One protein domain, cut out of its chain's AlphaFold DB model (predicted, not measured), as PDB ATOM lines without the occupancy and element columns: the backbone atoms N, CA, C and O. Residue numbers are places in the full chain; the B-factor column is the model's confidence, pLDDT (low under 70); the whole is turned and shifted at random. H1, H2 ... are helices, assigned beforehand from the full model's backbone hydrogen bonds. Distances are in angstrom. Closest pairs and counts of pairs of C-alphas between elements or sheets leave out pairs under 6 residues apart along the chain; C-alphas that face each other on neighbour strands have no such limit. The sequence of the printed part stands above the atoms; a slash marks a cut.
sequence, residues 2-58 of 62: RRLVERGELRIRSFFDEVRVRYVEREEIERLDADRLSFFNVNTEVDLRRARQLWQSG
ATOM      1  N   ARG A   2     164.073 167.654 187.121       92.69
ATOM      2  CA  ARG A   2     165.225 167.012 187.821       92.69
ATOM      3  C   ARG A   2     164.992 166.806 189.328       92.69
ATOM      4  O   ARG A   2     165.117 165.695 189.823       92.69
ATOM      5  N   ARG A   3     164.528 167.859 190.008       94.75
ATOM      6  CA  ARG A   3     164.157 167.860 191.434       94.75
ATOM      7  C   ARG A   3     163.137 166.776 191.818       94.75
ATOM      8  O   ARG A   3     163.181 166.293 192.943       94.75
ATOM      9  N   LEU A   4     162.190 166.447 190.936       94.81
ATOM     10  CA  LEU A   4     161.152 165.438 191.195       94.81
ATOM     11  C   LEU A   4     161.751 164.031 191.127       94.81
ATOM     12  O   LEU A   4     161.555 163.242 192.046       94.81
ATOM     13  N   VAL A   5     162.576 163.775 190.106       94.94
ATOM     14  CA  VAL A   5     163.296 162.504 189.932       94.94
ATOM     15  C   VAL A   5     164.233 162.236 191.112       94.94
ATOM     16  O   VAL A   5     164.200 161.153 191.682       94.94
ATOM     17  N   GLU A   6     165.008 163.239 191.537       96.75
ATOM     18  CA  GLU A   6     165.920 163.134 192.690       96.75
ATOM     19  C   GLU A   6     165.192 162.836 194.012       96.75
ATOM     20  O   GLU A   6     165.782 162.272 194.929       96.75
ATOM     21  N   ARG A   7     163.906 163.189 194.118       94.81
ATOM     22  CA  ARG A   7     163.056 162.910 195.290       94.81
ATOM     23  C   ARG A   7     162.237 161.625 195.147       94.81
ATOM     24  O   ARG A   7     161.396 161.356 195.999       94.81
ATOM     25  N   GLY A   8     162.448 160.856 194.078       95.56
ATOM     26  CA  GLY A   8     161.702 159.629 193.798       95.56
ATOM     27  C   GLY A   8     160.257 159.853 193.337       95.56
ATOM     28  O   GLY A   8     159.490 158.896 193.278       95.56
ATOM     29  N   GLU A   9     159.863 161.083 192.990       95.94
ATOM     30  CA  GLU A   9     158.557 161.335 192.379       95.94
ATOM     31  C   GLU A   9     158.642 161.060 190.874       95.94
ATOM     32  O   GLU A   9     159.099 161.890 190.085       95.94
ATOM     33  N   LEU A  10     158.223 159.853 190.495       94.81
ATOM     34  CA  LEU A  10     158.284 159.346 189.124       94.81
ATOM     35  C   LEU A  10     156.980 159.570 188.342       94.81
ATOM     36  O   LEU A  10     156.919 159.272 187.148       94.81
ATOM     37  N   ARG A  11     155.923 160.100 188.974       94.56
ATOM     38  CA  ARG A  11     154.681 160.427 188.267       94.56
ATOM     39  C   ARG A  11     154.846 161.751 187.539       94.56
ATOM     40  O   ARG A  11     154.930 162.811 188.155       94.56
ATOM     41  N   ILE A  12     154.783 161.702 186.209       92.94
ATOM     42  CA  ILE A  12     154.895 162.898 185.361       92.94
ATOM     43  C   ILE A  12     153.844 163.971 185.687       92.94
ATOM     44  O   ILE A  12     154.110 165.157 185.529       92.94
ATOM     45  N   ARG A  13     152.676 163.577 186.215       93.81
ATOM     46  CA  ARG A  13     151.601 164.506 186.598       93.81
ATOM     47  C   ARG A  13     152.060 165.546 187.622       93.81
ATOM     48  O   ARG A  13     151.645 166.689 187.509       93.81
ATOM     49  N   SER A  14     152.961 165.191 188.539       93.75
ATOM     50  CA  SER A  14     153.504 166.128 189.532       93.75
ATOM     51  C   SER A  14     154.367 167.231 188.903       93.75
ATOM     52  O   SER A  14     154.591 168.266 189.520       93.75
ATOM     53  N   PHE A  15     154.870 167.028 187.679       94.94
ATOM     54  CA  PHE A  15     155.592 168.063 186.936       94.94
ATOM     55  C   PHE A  15     154.653 169.053 186.244       94.94
ATOM     56  O   PHE A  15     155.045 170.191 186.003       94.94
ATOM     57  N   PHE A  16     153.419 168.653 185.933       94.75
ATOM     58  CA  PHE A  16     152.464 169.518 185.240       94.75
ATOM     59  C   PHE A  16     152.052 170.733 186.077       94.75
ATOM     60  O   PHE A  16     151.780 171.778 185.499       94.75
ATOM     61  N   ASP A  17     152.120 170.641 187.406       91.44
ATOM     62  CA  ASP A  17     151.891 171.776 188.310       91.44
ATOM     63  C   ASP A  17     153.021 172.830 188.250       91.44
ATOM     64  O   ASP A  17     152.832 173.972 188.663       91.44
ATOM     65  N   GLU A  18     154.205 172.472 187.732       94.25
ATOM     66  CA  GLU A  18     155.363 173.375 187.614       94.25
ATOM     67  C   GLU A  18     155.397 174.146 186.283       94.25
ATOM     68  O   GLU A  18     156.264 175.001 186.092       94.25
ATOM     69  N   VAL A  19     154.505 173.837 185.333       94.81
ATOM     70  CA  VAL A  19     154.557 174.372 183.965       94.81
ATOM     71  C   VAL A  19     153.177 174.748 183.437       94.81
ATOM     72  O   VAL A  19     152.151 174.214 183.845       94.81
ATOM     73  N   ARG A  20     153.131 175.651 182.454       97.50
ATOM     74  CA  ARG A  20     151.890 175.920 181.725       97.50
ATOM     75  C   ARG A  20     151.618 174.780 180.743       97.50
ATOM     76  O   ARG A  20     152.301 174.664 179.729       97.50
ATOM     77  N   VAL A  21     150.591 173.985 181.020       96.75
ATOM     78  CA  VAL A  21     150.142 172.909 180.129       96.75
ATOM     79  C   VAL A  21     149.113 173.444 179.133       96.75
ATOM     80  O   VAL A  21     148.147 174.106 179.513       96.75
ATOM     81  N   ARG A  22     149.308 173.145 177.845       96.81
ATOM     82  CA  ARG A  22     148.266 173.271 176.818       96.81
ATOM     83  C   ARG A  22     147.688 171.882 176.577       96.81
ATOM     84  O   ARG A  22     148.379 171.023 176.039       96.81
ATOM     85  N   TYR A  23     146.438 171.682 176.970       95.44
ATOM     86  CA  TYR A  23     145.708 170.462 176.648       95.44
ATOM     87  C   TYR A  23     145.275 170.492 175.181       95.44
ATOM     88  O   TYR A  23     144.876 171.538 174.666       95.44
ATOM     89  N   VAL A  24     145.430 169.354 174.508       95.00
ATOM     90  CA  VAL A  24     144.998 169.138 173.126       95.00
ATOM     91  C   VAL A  24     143.760 168.262 173.191       95.00
ATOM     92  O   VAL A  24     143.825 167.135 173.684       95.00
ATOM     93  N   GLU A  25     142.637 168.808 172.741       95.81
ATOM     94  CA  GLU A  25     141.348 168.129 172.819       95.81
ATOM     95  C   GLU A  25     141.210 167.043 171.750       95.81
ATOM     96  O   GLU A  25     141.916 167.022 170.734       95.81
ATOM     97  N   ARG A  26     140.260 166.134 171.973       94.38
ATOM     98  CA  ARG A  26     139.976 165.002 171.084       94.38
ATOM     99  C   ARG A  26     139.734 165.451 169.645       94.38
ATOM    100  O   ARG A  26     140.256 164.837 168.722       94.38
ATOM    101  N   GLU A  27     138.994 166.533 169.458       95.50
ATOM    102  CA  GLU A  27     138.628 167.057 168.146       95.50
ATOM    103  C   GLU A  27     139.854 167.574 167.384       95.50
ATOM    104  O   GLU A  27     139.848 167.609 166.157       95.50
ATOM    105  N   GLU A  28     140.908 168.008 168.084       96.06
ATOM    106  CA  GLU A  28     142.183 168.381 167.464       96.06
ATOM    107  C   GLU A  28     142.983 167.159 167.025       96.06
ATOM    108  O   GLU A  28     143.541 167.170 165.929       96.06
ATOM    109  N   ILE A  29     142.952 166.094 167.821       95.94
ATOM    110  CA  ILE A  29     143.594 164.818 167.497       95.94
ATOM    111  C   ILE A  29     142.922 164.161 166.286       95.94
ATOM    112  O   ILE A  29     143.602 163.768 165.342       95.94
ATOM    113  N   GLU A  30     141.591 164.087 166.273       95.50
ATOM    114  CA  GLU A  30     140.825 163.364 165.246       95.50
ATOM    115  C   GLU A  30     140.923 164.003 163.852       95.50
ATOM    116  O   GLU A  30     140.723 163.318 162.850       95.50
ATOM    117  N   ARG A  31     141.302 165.287 163.758       96.06
ATOM    118  CA  ARG A  31     141.617 165.933 162.470       96.06
ATOM    119  C   ARG A  31     142.880 165.381 161.806       96.06
ATOM    120  O   ARG A  31     143.022 165.529 160.596       96.06
ATOM    121  N   LEU A  32     143.801 164.818 162.588       94.06
ATOM    122  CA  LEU A  32     145.084 164.292 162.116       94.06
ATOM    123  C   LEU A  32     145.109 162.761 162.112       94.06
ATOM    124  O   LEU A  32     145.708 162.161 161.227       94.06
ATOM    125  N   ASP A  33     144.460 162.141 163.094       93.44
ATOM    126  CA  ASP A  33     144.443 160.698 163.297       93.44
ATOM    127  C   ASP A  33     143.051 160.256 163.764       93.44
ATOM    128  O   ASP A  33     142.767 160.148 164.961       93.44
ATOM    129  N   ALA A  34     142.162 160.038 162.794       92.50
ATOM    130  CA  ALA A  34     140.772 159.661 163.043       92.50
ATOM    131  C   ALA A  34     140.650 158.313 163.781       92.50
ATOM    132  O   ALA A  34     139.780 158.146 164.638       92.50
ATOM    133  N   ASP A  35     141.558 157.375 163.498       91.44
ATOM    134  CA  ASP A  35     141.578 156.046 164.117       91.44
ATOM    135  C   ASP A  35     142.319 156.027 165.467       91.44
ATOM    136  O   ASP A  35     142.210 155.062 166.233       91.44
ATOM    137  N   ARG A  36     143.018 157.121 165.803       91.94
ATOM    138  CA  ARG A  36     143.785 157.339 167.042       91.94
ATOM    139  C   ARG A  36     144.894 156.304 167.242       91.94
ATOM    140  O   ARG A  36     145.234 155.952 168.377       91.94
ATOM    141  N   LEU A  37     145.460 155.808 166.146       92.88
ATOM    142  CA  LEU A  37     146.495 154.774 166.171       92.88
ATOM    143  C   LEU A  37     147.846 155.309 166.667       92.88
ATOM    144  O   LEU A  37     148.606 154.551 167.264       92.88
ATOM    145  N   SER A  38     148.095 156.617 166.569       90.94
ATOM    146  CA  SER A  38     149.264 157.303 167.147       90.94
ATOM    147  C   SER A  38     149.335 157.185 168.675       90.94
ATOM    148  O   SER A  38     150.404 157.331 169.261       90.94
ATOM    149  N   PHE A  39     148.204 156.915 169.334       92.56
ATOM    150  CA  PHE A  39     148.114 156.749 170.790       92.56
ATOM    151  C   PHE A  39     148.059 155.273 171.227       92.56
ATOM    152  O   PHE A  39     147.941 154.983 172.424       92.56
ATOM    153  N   PHE A  40     148.137 154.324 170.288       93.19
ATOM    154  CA  PHE A  40     148.071 152.897 170.584       93.19
ATOM    155  C   PHE A  40     149.340 152.416 171.309       93.19
ATOM    156  O   PHE A  40     150.440 152.450 170.763       93.19
ATOM    157  N   ASN A  41     149.187 151.947 172.550       94.81
ATOM    158  CA  ASN A  41     150.282 151.436 173.376       94.81
ATOM    159  C   ASN A  41     150.249 149.907 173.451       94.81
ATOM    160  O   ASN A  41     149.186 149.312 173.618       94.81
ATOM    161  N   VAL A  42     151.423 149.278 173.400       95.88
ATOM    162  CA  VAL A  42     151.580 147.823 173.529       95.88
ATOM    163  C   VAL A  42     152.133 147.500 174.911       95.88
ATOM    164  O   VAL A  42     153.342 147.521 175.118       95.88
ATOM    165  N   ASN A  43     151.245 147.203 175.859       96.38
ATOM    166  CA  ASN A  43     151.627 146.821 177.225       96.38
ATOM    167  C   ASN A  43     151.335 145.344 177.525       96.38
ATOM    168  O   ASN A  43     151.821 144.807 178.519       96.38
ATOM    169  N   THR A  44     150.542 144.683 176.676       98.06
ATOM    170  CA  THR A  44     150.156 143.277 176.824       98.06
ATOM    171  C   THR A  44     150.424 142.475 175.550       98.06
ATOM    172  O   THR A  44     150.570 143.015 174.452       98.06
ATOM    173  N   GLU A  45     150.430 141.147 175.664       98.06
ATOM    174  CA  GLU A  45     150.539 140.261 174.499       98.06
ATOM    175  C   GLU A  45     149.349 140.386 173.536       98.06
ATOM    176  O   GLU A  45     149.496 140.183 172.328       98.06
ATOM    177  N   VAL A  46     148.163 140.708 174.060       98.00
ATOM    178  CA  VAL A  46     146.963 140.953 173.247       98.00
ATOM    179  C   VAL A  46     147.186 142.183 172.371       98.00
ATOM    180  O   VAL A  46     146.944 142.121 171.164       98.00
ATOM    181  N   ASP A  47     147.721 143.259 172.955       96.94
ATOM    182  CA  ASP A  47     148.058 144.477 172.219       96.94
ATOM    183  C   ASP A  47     149.114 144.190 171.154       96.94
ATOM    184  O   ASP A  47     148.990 144.664 170.030       96.94
ATOM    185  N   LEU A  48     150.109 143.346 171.455       96.69
ATOM    186  CA  LEU A  48     151.140 142.976 170.487       96.69
ATOM    187  C   LEU A  48     150.555 142.226 169.282       96.69
ATOM    188  O   LEU A  48     150.949 142.479 168.142       96.69
ATOM    189  N   ARG A  49     149.606 141.309 169.506       97.31
ATOM    190  CA  ARG A  49     148.903 140.629 168.405       97.31
ATOM    191  C   ARG A  49     148.112 141.624 167.560       97.31
ATOM    192  O   ARG A  49     148.190 141.565 166.334       97.31
ATOM    193  N   ARG A  50     147.420 142.567 168.201       94.81
ATOM    194  CA  ARG A  50     146.684 143.632 167.511       94.81
ATOM    195  C   ARG A  50     147.615 144.560 166.725       94.81
ATOM    196  O   ARG A  50     147.314 144.871 165.580       94.81
ATOM    197  N   ALA A  51     148.765 144.935 167.286       94.38
ATOM    198  CA  ALA A  51     149.782 145.746 166.615       94.38
ATOM    199  C   ALA A  51     150.240 145.092 165.306       94.38
ATOM    200  O   ALA A  51     150.312 145.745 164.271       94.38
ATOM    201  N   ARG A  52     150.490 143.774 165.336       94.81
ATOM    202  CA  ARG A  52     150.885 142.999 164.149       94.81
ATOM    203  C   ARG A  52     149.790 142.977 163.085       94.81
ATOM    204  O   ARG A  52     150.107 143.102 161.908       94.81
ATOM    205  N   GLN A  53     148.528 142.842 163.490       94.69
ATOM    206  CA  GLN A  53     147.392 142.904 162.565       94.69
ATOM    207  C   GLN A  53     147.274 144.290 161.919       94.69
ATOM    208  O   GLN A  53     147.169 144.381 160.700       94.69
ATOM    209  N   LEU A  54     147.362 145.357 162.721       92.56
ATOM    210  CA  LEU A  54     147.312 146.742 162.243       92.56
ATOM    211  C   LEU A  54     148.472 147.070 161.296       92.56
ATOM    212  O   LEU A  54     148.269 147.735 160.285       92.56
ATOM    213  N   TRP A  55     149.676 146.572 161.585       91.31
ATOM    214  CA  TRP A  55     150.834 146.713 160.702       91.31
ATOM    215  C   TRP A  55     150.599 146.040 159.345       91.31
ATOM    216  O   TRP A  55     150.829 146.633 158.295       91.31
ATOM    217  N   GLN A  56     150.087 144.807 159.351       92.00
ATOM    218  CA  GLN A  56     149.807 144.049 158.127       92.00
ATOM    219  C   GLN A  56     148.696 144.676 157.276       92.00
ATOM    220  O   GLN A  56     148.752 144.587 156.053       92.00
ATOM    221  N   SER A  57     147.705 145.315 157.902       88.88
ATOM    222  CA  SER A  57     146.623 146.009 157.199       88.88
ATOM    223  C   SER A  57     146.984 147.436 156.765       88.88
ATOM    224  O   SER A  57     146.119 148.136 156.246       88.88
ATOM    225  N   GLY A  58     148.221 147.891 157.003       81.75
ATOM    226  CA  GLY A  58     148.669 149.254 156.699       81.75
ATOM    227  C   GLY A  58     148.122 150.337 157.637       81.75
ATOM    228  O   GLY A  58     148.262 151.517 157.337       81.75
TER     229      GLY A  58
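What this domain is: This is residues 2 to 58 of the 62 residues of an uncharacterized protein of Chloroflexi bacterium (UniProt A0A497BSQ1). The printed part is an open arch of chain with an empty middle, on which four separate helices are strung: H1 and H2 near each other in one leg, H3 at the far corner of the top, and H4 turning back at the foot of the other leg. The stretch of residues 16 to 25 stands free and makes much of the top, and residues 31 to 44, with no named element, run from H3 to H4 as the second leg. The printed part has 57 residues, with H1, H2, H3 and H4 in that order and no named strand; the class is all helix, though the helices hold 26 of the 57 residues, under half. It is extended, with a radius of gyration of the C-alphas of 16.6 A, and only just flat, spanning 44 by 29 by 13 A.

Where its parts are: H1 is residues 2 to 6, beginning at C-alpha 2 at (165.225, 167.012, 187.821). H2 is residues 13 to 16. H3 is residues 26 to 30, with C-alpha 26 at (139.976, 165.002, 171.084). H4, the longest, is residues 45 to 56, 16.8 A from first to last C-alpha, ending at C-alpha 56 at (149.807, 144.049, 158.127).

How they stand to each other: H1 and H2 are close but not clearly touching; their closest C-alphas, those of Leu 4 and Phe 15, are 7.5 A apart. H2 and H3 are apart, and H3 and H4 are apart. H4 is also apart from H1 and from H2. In H1, H3 and H4 every O i to N i+4 pair is within hydrogen-bond range; H2 is too short for such a pair, and its one O i to N i+3 pair is within range.

The domain as a whole: The two C-alphas farthest apart, those of Arg 7 and Ser 57, are 44.8 A apart. The link from H3 to H4 is long, with 14 residues; the other two are short. The printed part has no cut, its mean pLDDT is 94.4, and no printed residue is under 70.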